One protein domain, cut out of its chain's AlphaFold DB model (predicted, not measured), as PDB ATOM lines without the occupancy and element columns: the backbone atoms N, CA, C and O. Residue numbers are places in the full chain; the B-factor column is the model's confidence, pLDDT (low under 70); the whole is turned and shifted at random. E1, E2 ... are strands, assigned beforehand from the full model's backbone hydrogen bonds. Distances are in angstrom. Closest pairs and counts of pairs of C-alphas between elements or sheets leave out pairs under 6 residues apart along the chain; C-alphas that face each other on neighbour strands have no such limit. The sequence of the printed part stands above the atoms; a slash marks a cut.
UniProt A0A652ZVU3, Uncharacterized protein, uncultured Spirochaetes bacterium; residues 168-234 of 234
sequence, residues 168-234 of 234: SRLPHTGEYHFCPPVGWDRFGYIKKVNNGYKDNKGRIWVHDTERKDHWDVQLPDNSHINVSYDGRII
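Overview. This is residues 168 to 234 of the 234 residues of an uncharacterized protein of uncultured Spirochaetes bacterium (UniProt A0A652ZVU3). Little of this domain is regular structure: a small three-stranded sheet forms one end, and a long winding stretch, residues 168 to 203, passes over one face of it and loops away to the other end near Gly 188. Of 67 printed residues only 14 are in named elements, the antiparallel strands E1, E2, E3, in that order; the class is all strand. The whole is compact, radius of gyration of the C-alphas 11.4 A, spanning 33 by 23 by 22 A.

Arrangement. Past the first stretch, look for a meander, each strand the antiparallel neighbour of the one before. E1, residues 204 to 207, and E2, residues 214 to 218, form a hairpin; N 204 and O 218 are 2.9 A apart. E2 and E3, residues 224 to 228, form another, with N 215 and O 227 2.8 A apart.

Along the chain. Find C-alpha 204 at (46.626, -11.379, -48.422), where E1 begins its 9.9 A. E2 covers 12.7 A; E3 covers 13.4 A, ending at C-alpha 228, (38.220, -21.501, -42.409).

Size, cuts and confidence. The printed part has no cut and no long link; pLDDT is under 70 at residues 168 and 183 to 191.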
ATOM      1  N   SER A 168      45.588 -25.454 -52.929       69.88
ATOM      2  CA  SER A 168      44.305 -26.132 -53.157       69.88
ATOM      3  C   SER A 168      43.339 -26.010 -51.975       69.88
ATOM      4  O   SER A 168      42.134 -26.201 -52.154       69.88
ATOM      5  N   ARG A 169      43.857 -25.659 -50.791       84.00
ATOM      6  CA  ARG A 169      43.096 -25.445 -49.557       84.00
ATOM      7  C   ARG A 169      42.488 -24.046 -49.453       84.00
ATOM      8  O   ARG A 169      41.766 -23.785 -48.497       84.00
ATOM      9  N   LEU A 170      42.764 -23.127 -50.378       88.31
ATOM     10  CA  LEU A 170      42.085 -21.830 -50.369       88.31
ATOM     11  C   LEU A 170      40.569 -22.019 -50.566       88.31
ATOM     12  O   LEU A 170      40.155 -22.768 -51.466       88.31
ATOM     13  N   PRO A 171      39.728 -21.348 -49.757       89.31
ATOM     14  CA  PRO A 171      38.284 -21.474 -49.870       89.31
ATOM     15  C   PRO A 171      37.820 -20.913 -51.212       89.31
ATOM     16  O   PRO A 171      38.184 -19.812 -51.610       89.31
ATOM     17  N   HIS A 172      37.004 -21.681 -51.920       80.44
ATOM     18  CA  HIS A 172      36.400 -21.314 -53.207       80.44
ATOM     19  C   HIS A 172      34.877 -21.152 -53.087       80.44
ATOM     20  O   HIS A 172      34.202 -20.808 -54.051       80.44
ATOM     21  N   THR A 173      34.357 -21.394 -51.889       77.25
ATOM     22  CA  THR A 173      32.963 -21.286 -51.469       77.25
ATOM     23  C   THR A 173      32.920 -20.578 -50.113       77.25
ATOM     24  O   THR A 173      33.966 -20.321 -49.514       77.25
ATOM     25  N   GLY A 174      31.716 -20.230 -49.654       80.06
ATOM     26  CA  GLY A 174      31.514 -19.490 -48.409       80.06
ATOM     27  C   GLY A 174      31.494 -17.972 -48.592       80.06
ATOM     28  O   GLY A 174      31.775 -17.435 -49.670       80.06
ATOM     29  N   GLU A 175      31.117 -17.278 -47.520       84.50
ATOM     30  CA  GLU A 175      30.985 -15.815 -47.482       84.50
ATOM     31  C   GLU A 175      32.327 -15.124 -47.758       84.50
ATOM     32  O   GLU A 175      32.410 -14.155 -48.515       84.50
ATOM     33  N   TYR A 176      33.397 -15.686 -47.202       88.31
ATOM     34  CA  TYR A 176      34.762 -15.220 -47.350       88.31
ATOM     35  C   TYR A 176      35.582 -16.224 -48.168       88.31
ATOM     36  O   TYR A 176      36.428 -16.943 -47.653       88.31
ATOM     37  N   HIS A 177      35.333 -16.272 -49.477       89.19
ATOM     38  CA  HIS A 177      36.121 -17.079 -50.412       89.19
ATOM     39  C   HIS A 177      37.278 -16.287 -51.041       89.19
ATOM     40  O   HIS A 177      37.272 -15.047 -51.115       89.19
ATOM     41  N   PHE A 178      38.277 -17.024 -51.515       89.00
ATOM     42  CA  PHE A 178      39.404 -16.522 -52.284       89.00
ATOM     43  C   PHE A 178      39.003 -16.309 -53.749       89.00
ATOM     44  O   PHE A 178      38.440 -17.190 -54.400       89.00
ATOM     45  N   CYS A 179      39.348 -15.141 -54.292       85.12
ATOM     46  CA  CYS A 179      39.203 -14.834 -55.711       85.12
ATOM     47  C   CYS A 179      40.563 -14.411 -56.266       85.12
ATOM     48  O   CYS A 179      41.080 -13.374 -55.853       85.12
ATOM     49  N   PRO A 180      41.157 -15.145 -57.212       83.19
ATOM     50  CA  PRO A 180      42.491 -14.816 -57.691       83.19
ATOM     51  C   PRO A 180      42.529 -13.419 -58.351       83.19
ATOM     52  O   PRO A 180      41.530 -12.987 -58.932       83.19
ATOM     53  N   PRO A 181      43.666 -12.702 -58.287       81.81
ATOM     54  CA  PRO A 181      43.823 -11.369 -58.858       81.81
ATOM     55  C   PRO A 181      43.700 -11.406 -60.384       81.81
ATOM     56  O   PRO A 181      44.024 -12.409 -61.012       81.81
ATOM     57  N   VAL A 182      43.258 -10.308 -60.999       73.19
ATOM     58  CA  VAL A 182      43.128 -10.222 -62.466       73.19
ATOM     59  C   VAL A 182      44.458 -10.571 -63.140       73.19
ATOM     60  O   VAL A 182      45.514 -10.089 -62.737       73.19
ATOM     61  N   GLY A 183      44.403 -11.430 -64.161       65.69
ATOM     62  CA  GLY A 183      45.591 -11.876 -64.887       65.69
ATOM     63  C   GLY A 183      46.464 -12.884 -64.133       65.69
ATOM     64  O   GLY A 183      47.611 -13.086 -64.522       65.69
ATOM     65  N   TRP A 184      45.965 -13.523 -63.066       69.31
ATOM     66  CA  TRP A 184      46.663 -14.609 -62.358       69.31
ATOM     67  C   TRP A 184      47.132 -15.738 -63.289       69.31
ATOM     68  O   TRP A 184      48.153 -16.371 -63.035       69.31
ATOM     69  N   ASP A 185      46.390 -15.968 -64.368       62.88
ATOM     70  CA  ASP A 185      46.623 -16.965 -65.406       62.88
ATOM     71  C   ASP A 185      47.745 -16.579 -66.379       62.88
ATOM     72  O   ASP A 185      48.293 -17.450 -67.054       62.88
ATOM     73  N   ARG A 186      48.129 -15.294 -66.418       61.88
ATOM     74  CA  ARG A 186      49.211 -14.771 -67.270       61.88
ATOM     75  C   ARG A 186      50.596 -15.154 -66.756       61.88
ATOM     76  O   ARG A 186      51.563 -15.158 -67.514       61.88
ATOM     77  N   PHE A 187      50.717 -15.463 -65.465       53.47
ATOM     78  CA  PHE A 187      52.000 -15.759 -64.844       53.47
ATOM     79  C   PHE A 187      52.200 -17.274 -64.738       53.47
ATOM     80  O   PHE A 187      51.435 -17.991 -64.097       53.47
ATOM     81  N   GLY A 188      53.286 -17.786 -65.325       47.91
ATOM     82  CA  GLY A 188      53.676 -19.197 -65.194       47.91
ATOM     83  C   GLY A 188      53.949 -19.639 -63.745       47.91
ATOM     84  O   GLY A 188      54.069 -20.839 -63.483       47.91
ATOM     85  N   TYR A 189      54.020 -18.693 -62.809       54.41
ATOM     86  CA  TYR A 189      54.177 -18.883 -61.373       54.41
ATOM     87  C   TYR A 189      53.427 -17.780 -60.618       54.41
ATOM     88  O   TYR A 189      53.372 -16.636 -61.063       54.41
ATOM     89  N   ILE A 190      52.875 -18.105 -59.451       67.94
ATOM     90  CA  ILE A 190      52.194 -17.118 -58.612       67.94
ATOM     91  C   ILE A 190      53.194 -16.448 -57.689       67.94
ATOM     92  O   ILE A 190      53.890 -17.108 -56.917       67.94
ATOM     93  N   LYS A 191      53.224 -15.116 -57.728       65.06
ATOM     94  CA  LYS A 191      54.012 -14.323 -56.790       65.06
ATOM     95  C   LYS A 191      53.301 -14.271 -55.436       65.06
ATOM     96  O   LYS A 191      52.238 -13.663 -55.316       65.06
ATOM     97  N   LYS A 192      53.902 -14.893 -54.419       78.62
ATOM     98  CA  LYS A 192      53.475 -14.717 -53.025       78.62
ATOM     99  C   LYS A 192      53.813 -13.305 -52.542       78.62
ATOM    100  O   LYS A 192      54.853 -12.755 -52.905       78.62
ATOM    101  N   VAL A 193      52.943 -12.730 -51.719       81.31
ATOM    102  CA  VAL A 193      53.137 -11.433 -51.054       81.31
ATOM    103  C   VAL A 193      53.118 -11.697 -49.556       81.31
ATOM    104  O   VAL A 193      52.163 -12.295 -49.075       81.31
ATOM    105  N   ASN A 194      54.168 -11.299 -48.831       79.69
ATOM    106  CA  ASN A 194      54.294 -11.530 -47.384       79.69
ATOM    107  C   ASN A 194      54.019 -12.996 -46.983       79.69
ATOM    108  O   ASN A 194      53.250 -13.262 -46.070       79.69
ATOM    109  N   ASN A 195      54.604 -13.955 -47.712       84.62
ATOM    110  CA  ASN A 195      54.380 -15.406 -47.568       84.62
ATOM    111  C   ASN A 195      52.960 -15.919 -47.893       84.62
ATOM    112  O   ASN A 195      52.748 -17.132 -47.892       84.62
ATOM    113  N   GLY A 196      52.029 -15.038 -48.261       89.75
ATOM    114  CA  GLY A 196      50.651 -15.370 -48.610       89.75
ATOM    115  C   GLY A 196      50.296 -15.187 -50.085       89.75
ATOM    116  O   GLY A 196      51.125 -14.826 -50.926       89.75
ATOM    117  N   TYR A 197      49.028 -15.434 -50.402       91.50
ATOM    118  CA  TYR A 197      48.434 -15.253 -51.723       91.50
ATOM    119  C   TYR A 197      47.582 -13.988 -51.747       91.50
ATOM    120  O   TYR A 197      46.663 -13.843 -50.947       91.50
ATOM    121  N   LYS A 198      47.876 -13.068 -52.670       91.00
ATOM    122  CA  LYS A 198      47.067 -11.860 -52.850       91.00
ATOM    123  C   LYS A 198      45.888 -12.155 -53.767       91.00
ATOM    124  O   LYS A 198      46.083 -12.769 -54.811       91.00
ATOM    125  N   ASP A 199      44.707 -11.691 -53.393       88.88
ATOM    126  CA  ASP A 199      43.469 -11.886 -54.147       88.88
ATOM    127  C   ASP A 199      43.053 -10.622 -54.935       88.88
ATOM    128  O   ASP A 199      43.732  -9.590 -54.888       88.88
ATOM    129  N   ASN A 200      41.953 -10.680 -55.691       85.69
ATOM    130  CA  ASN A 200      41.474  -9.551 -56.504       85.69
ATOM    131  C   ASN A 200      40.955  -8.350 -55.696       85.69
ATOM    132  O   ASN A 200      40.841  -7.261 -56.255       85.69
ATOM    133  N   LYS A 201      40.666  -8.525 -54.403       88.00
ATOM    134  CA  LYS A 201      40.275  -7.455 -53.472       88.00
ATOM    135  C   LYS A 201      41.480  -6.877 -52.730       88.00
ATOM    136  O   LYS A 201      41.329  -5.989 -51.899       88.00
ATOM    137  N   GLY A 202      42.681  -7.374 -53.020       87.81
ATOM    138  CA  GLY A 202      43.914  -6.952 -52.378       87.81
ATOM    139  C   GLY A 202      44.146  -7.556 -50.996       87.81
ATOM    140  O   GLY A 202      45.096  -7.133 -50.338       87.81
ATOM    141  N   ARG A 203      43.341  -8.540 -50.580       93.50
ATOM    142  CA  ARG A 203      43.537  -9.281 -49.328       93.50
ATOM    143  C   ARG A 203      44.707 -10.251 -49.490       93.50
ATOM    144  O   ARG A 203      44.891 -10.811 -50.575       93.50
ATOM    145  N   ILE A 204      45.487 -10.454 -48.434       94.56
ATOM    146  CA  ILE A 204      46.626 -11.379 -48.422       94.56
ATOM    147  C   ILE A 204      46.271 -12.569 -47.541       94.56
ATOM    148  O   ILE A 204      45.997 -12.406 -46.360       94.56
ATOM    149  N   TRP A 205      46.295 -13.756 -48.135       94.50
ATOM    150  CA  TRP A 205      45.919 -15.014 -47.506       94.50
ATOM    151  C   TRP A 205      47.168 -15.788 -47.105       94.50
ATOM    152  O   TRP A 205      47.879 -16.303 -47.974       94.50
ATOM    153  N   VAL A 206      47.443 -15.873 -45.809       94.69
ATOM    154  CA  VAL A 206      48.552 -16.655 -45.255       94.69
ATOM    155  C   VAL A 206      47.971 -17.898 -44.601       94.69
ATOM    156  O   VAL A 206      47.001 -17.823 -43.859       94.69
ATOM    157  N   HIS A 207      48.511 -19.067 -44.938       91.00
ATOM    158  CA  HIS A 207      48.075 -20.295 -44.283       91.00
ATOM    159  C   HIS A 207      48.639 -20.292 -42.868       91.00
ATOM    160  O   HIS A 207      49.860 -20.173 -42.733       91.00
ATOM    161  N   ASP A 208      47.789 -20.424 -41.849       86.38
ATOM    162  CA  ASP A 208      48.287 -20.519 -40.484       86.38
ATOM    163  C   ASP A 208      49.135 -21.790 -40.354       86.38
ATOM    164  O   ASP A 208      48.668 -22.920 -40.531       86.38
ATOM    165  N   THR A 209      50.425 -21.607 -40.094       81.88
ATOM    166  CA  THR A 209      51.371 -22.717 -40.019       81.88
ATOM    167  C   THR A 209      51.362 -23.410 -38.662       81.88
ATOM    168  O   THR A 209      51.855 -24.540 -38.580       81.88
ATOM    169  N   GLU A 210      50.820 -22.765 -37.624       83.69
ATOM    170  CA  GLU A 210      50.825 -23.289 -36.258       83.69
ATOM    171  C   GLU A 210      49.674 -24.269 -36.023       83.69
ATOM    172  O   GLU A 210      49.920 -25.440 -35.720       83.69
ATOM    173  N   ARG A 211      48.424 -23.830 -36.202       81.56
ATOM    174  CA  ARG A 211      47.225 -24.657 -35.993       81.56
ATOM    175  C   ARG A 211      46.778 -25.359 -37.268       81.56
ATOM    176  O   ARG A 211      46.216 -26.450 -37.191       81.56
ATOM    177  N   LYS A 212      47.098 -24.796 -38.440       84.19
ATOM    178  CA  LYS A 212      46.818 -25.381 -39.769       84.19
ATOM    179  C   LYS A 212      45.340 -25.685 -40.007       84.19
ATOM    180  O   LYS A 212      45.016 -26.564 -40.812       84.19
ATOM    181  N   ASP A 213      44.446 -24.961 -39.356       88.00
ATOM    182  CA  ASP A 213      42.994 -25.117 -39.456       88.00
ATOM    183  C   ASP A 213      42.305 -23.928 -40.149       88.00
ATOM    184  O   ASP A 213      41.134 -24.037 -40.520       88.00
ATOM    185  N   HIS A 214      43.030 -22.833 -40.401       92.94
ATOM    186  CA  HIS A 214      42.498 -21.635 -41.044       92.94
ATOM    187  C   HIS A 214      43.535 -20.871 -41.877       92.94
ATOM    188  O   HIS A 214      44.714 -21.225 -41.973       92.94
ATOM    189  N   TRP A 215      43.045 -19.821 -42.524       94.69
ATOM    190  CA  TRP A 215      43.802 -18.808 -43.231       94.69
ATOM    191  C   TRP A 215      43.765 -17.502 -42.444       94.69
ATOM    192  O   TRP A 215      42.682 -16.999 -42.144       94.69
ATOM    193  N   ASP A 216      44.935 -16.929 -42.188       94.94
ATOM    194  CA  ASP A 216      45.083 -15.559 -41.713       94.94
ATOM    195  C   ASP A 216      44.964 -14.620 -42.912       94.94
ATOM    196  O   ASP A 216      45.831 -14.578 -43.797       94.94
ATOM    197  N   VAL A 217      43.867 -13.871 -42.974       94.25
ATOM    198  CA  VAL A 217      43.581 -12.963 -44.082       94.25
ATOM    199  C   VAL A 217      43.832 -11.531 -43.638       94.25
ATOM    200  O   VAL A 217      43.037 -10.941 -42.908       94.25
ATOM    201  N   GLN A 218      44.929 -10.952 -44.121       95.75
ATOM    202  CA  GLN A 218      45.214  -9.530 -43.960       95.75
ATOM    203  C   GLN A 218      44.383  -8.728 -44.969       95.75
ATOM    204  O   GLN A 218      44.449  -8.959 -46.183       95.75
ATOM    205  N   LEU A 219      43.603  -7.773 -44.472       94.44
ATOM    206  CA  LEU A 219      42.797  -6.858 -45.269       94.44
ATOM    207  C   LEU A 219      43.639  -5.665 -45.773       94.44
ATOM    208  O   LEU A 219      44.722  -5.400 -45.246       94.44
ATOM    209  N   PRO A 220      43.168  -4.917 -46.792       92.19
ATOM    210  CA  PRO A 220      43.904  -3.770 -47.337       92.19
ATOM    211  C   PRO A 220      44.205  -2.650 -46.328       92.19
ATOM    212  O   PRO A 220      45.127  -1.869 -46.547       92.19
ATOM    213  N   ASP A 221      43.442  -2.569 -45.238       94.44
ATOM    214  CA  ASP A 221      43.643  -1.629 -44.127       94.44
ATOM    215  C   ASP A 221      44.619  -2.149 -43.050       94.44
ATOM    216  O   ASP A 221      44.819  -1.495 -42.030       94.44
ATOM    217  N   ASN A 222      45.260  -3.297 -43.299       92.00
ATOM    218  CA  ASN A 222      46.136  -4.042 -42.390       92.00
ATOM    219  C   ASN A 222      45.453  -4.681 -41.172       92.00
ATOM    220  O   ASN A 222      46.152  -5.196 -40.300       92.00
ATOM    221  N   SER A 223      44.121  -4.695 -41.097       95.19
ATOM    222  CA  SER A 223      43.426  -5.550 -40.132       95.19
ATOM    223  C   SER A 223      43.495  -7.022 -40.559       95.19
ATOM    224  O   SER A 223      43.795  -7.336 -41.713       95.19
ATOM    225  N   HIS A 224      43.251  -7.936 -39.619       94.12
ATOM    226  CA  HIS A 224      43.332  -9.378 -39.845       94.12
ATOM    227  C   HIS A 224      42.024 -10.057 -39.454       94.12
ATOM    228  O   HIS A 224      41.383  -9.666 -38.479       94.12
ATOM    229  N   ILE A 225      41.661 -11.090 -40.207       95.81
ATOM    230  CA  ILE A 225      40.562 -11.998 -39.881       95.81
ATOM    231  C   ILE A 225      40.996 -13.437 -40.147       95.81
ATOM    232  O   ILE A 225      41.808 -13.689 -41.040       95.81
ATOM    233  N   ASN A 226      40.387 -14.373 -39.429       95.38
ATOM    234  CA  ASN A 226      40.659 -15.790 -39.596       95.38
ATOM    235  C   ASN A 226      39.541 -16.416 -40.418       95.38
ATOM    236  O   ASN A 226      38.361 -16.197 -40.150       95.38
ATOM    237  N   VAL A 227      39.915 -17.169 -41.447       95.44
ATOM    238  CA  VAL A 227      38.966 -17.756 -42.393       95.44
ATOM    239  C   VAL A 227      39.209 -19.252 -42.510       95.44
ATOM    240  O   VAL A 227      40.300 -19.695 -42.860       95.44
ATOM    241  N   SER A 228      38.184 -20.049 -42.243       93.12
ATOM    242  CA  SER A 228      38.220 -21.501 -42.409       93.12
ATOM    243  C   SER A 228      38.373 -21.916 -43.881       93.12
ATOM    244  O   SER A 228      38.156 -21.144 -44.818       93.12
ATOM    245  N   TYR A 229      38.686 -23.190 -44.118       89.19
ATOM    246  CA  TYR A 229      38.816 -23.745 -45.474       89.19
ATOM    247  C   TYR A 229      37.522 -23.758 -46.303       89.19
ATOM    248  O   TYR A 229      37.579 -23.919 -47.522       89.19
ATOM    249  N   ASP A 230      36.365 -23.581 -45.663       86.75
ATOM    250  CA  ASP A 230      35.058 -23.439 -46.313       86.75
ATOM    251  C   ASP A 230      34.573 -21.980 -46.395       86.75
ATOM    252  O   ASP A 230      33.421 -21.734 -46.747       86.75
ATOM    253  N   GLY A 231      35.447 -21.014 -46.091       87.00
ATOM    254  CA  GLY A 231      35.192 -19.591 -46.297       87.00
ATOM    255  C   GLY A 231      34.308 -18.940 -45.235       87.00
ATOM    256  O   GLY A 231      33.627 -17.959 -45.534       87.00
ATOM    257  N   ARG A 232      34.284 -19.475 -44.009       92.81
ATOM    258  CA  ARG A 232      33.623 -18.861 -42.846       92.81
ATOM    259  C   ARG A 232      34.641 -18.100 -42.003       92.81
ATOM    260  O   ARG A 232      35.780 -18.536 -41.870       92.81
ATOM    261  N   ILE A 233      34.226 -16.977 -41.425       92.12
ATOM    262  CA  ILE A 233      35.043 -16.234 -40.459       92.12
ATOM    263  C   ILE A 233      34.979 -16.964 -39.110       92.12
ATOM    264  O   ILE A 233      33.889 -17.384 -38.709       92.12
ATOM    265  N   ILE A 234      36.122 -17.132 -38.441       89.81
ATOM    266  CA  ILE A 234      36.251 -17.839 -37.153       89.81
ATOM    267  C   ILE A 234      36.951 -17.005 -36.082       89.81
ATOM    268  O   ILE A 234      37.727 -16.094 -36.447       89.81
TER     269      ILE A 234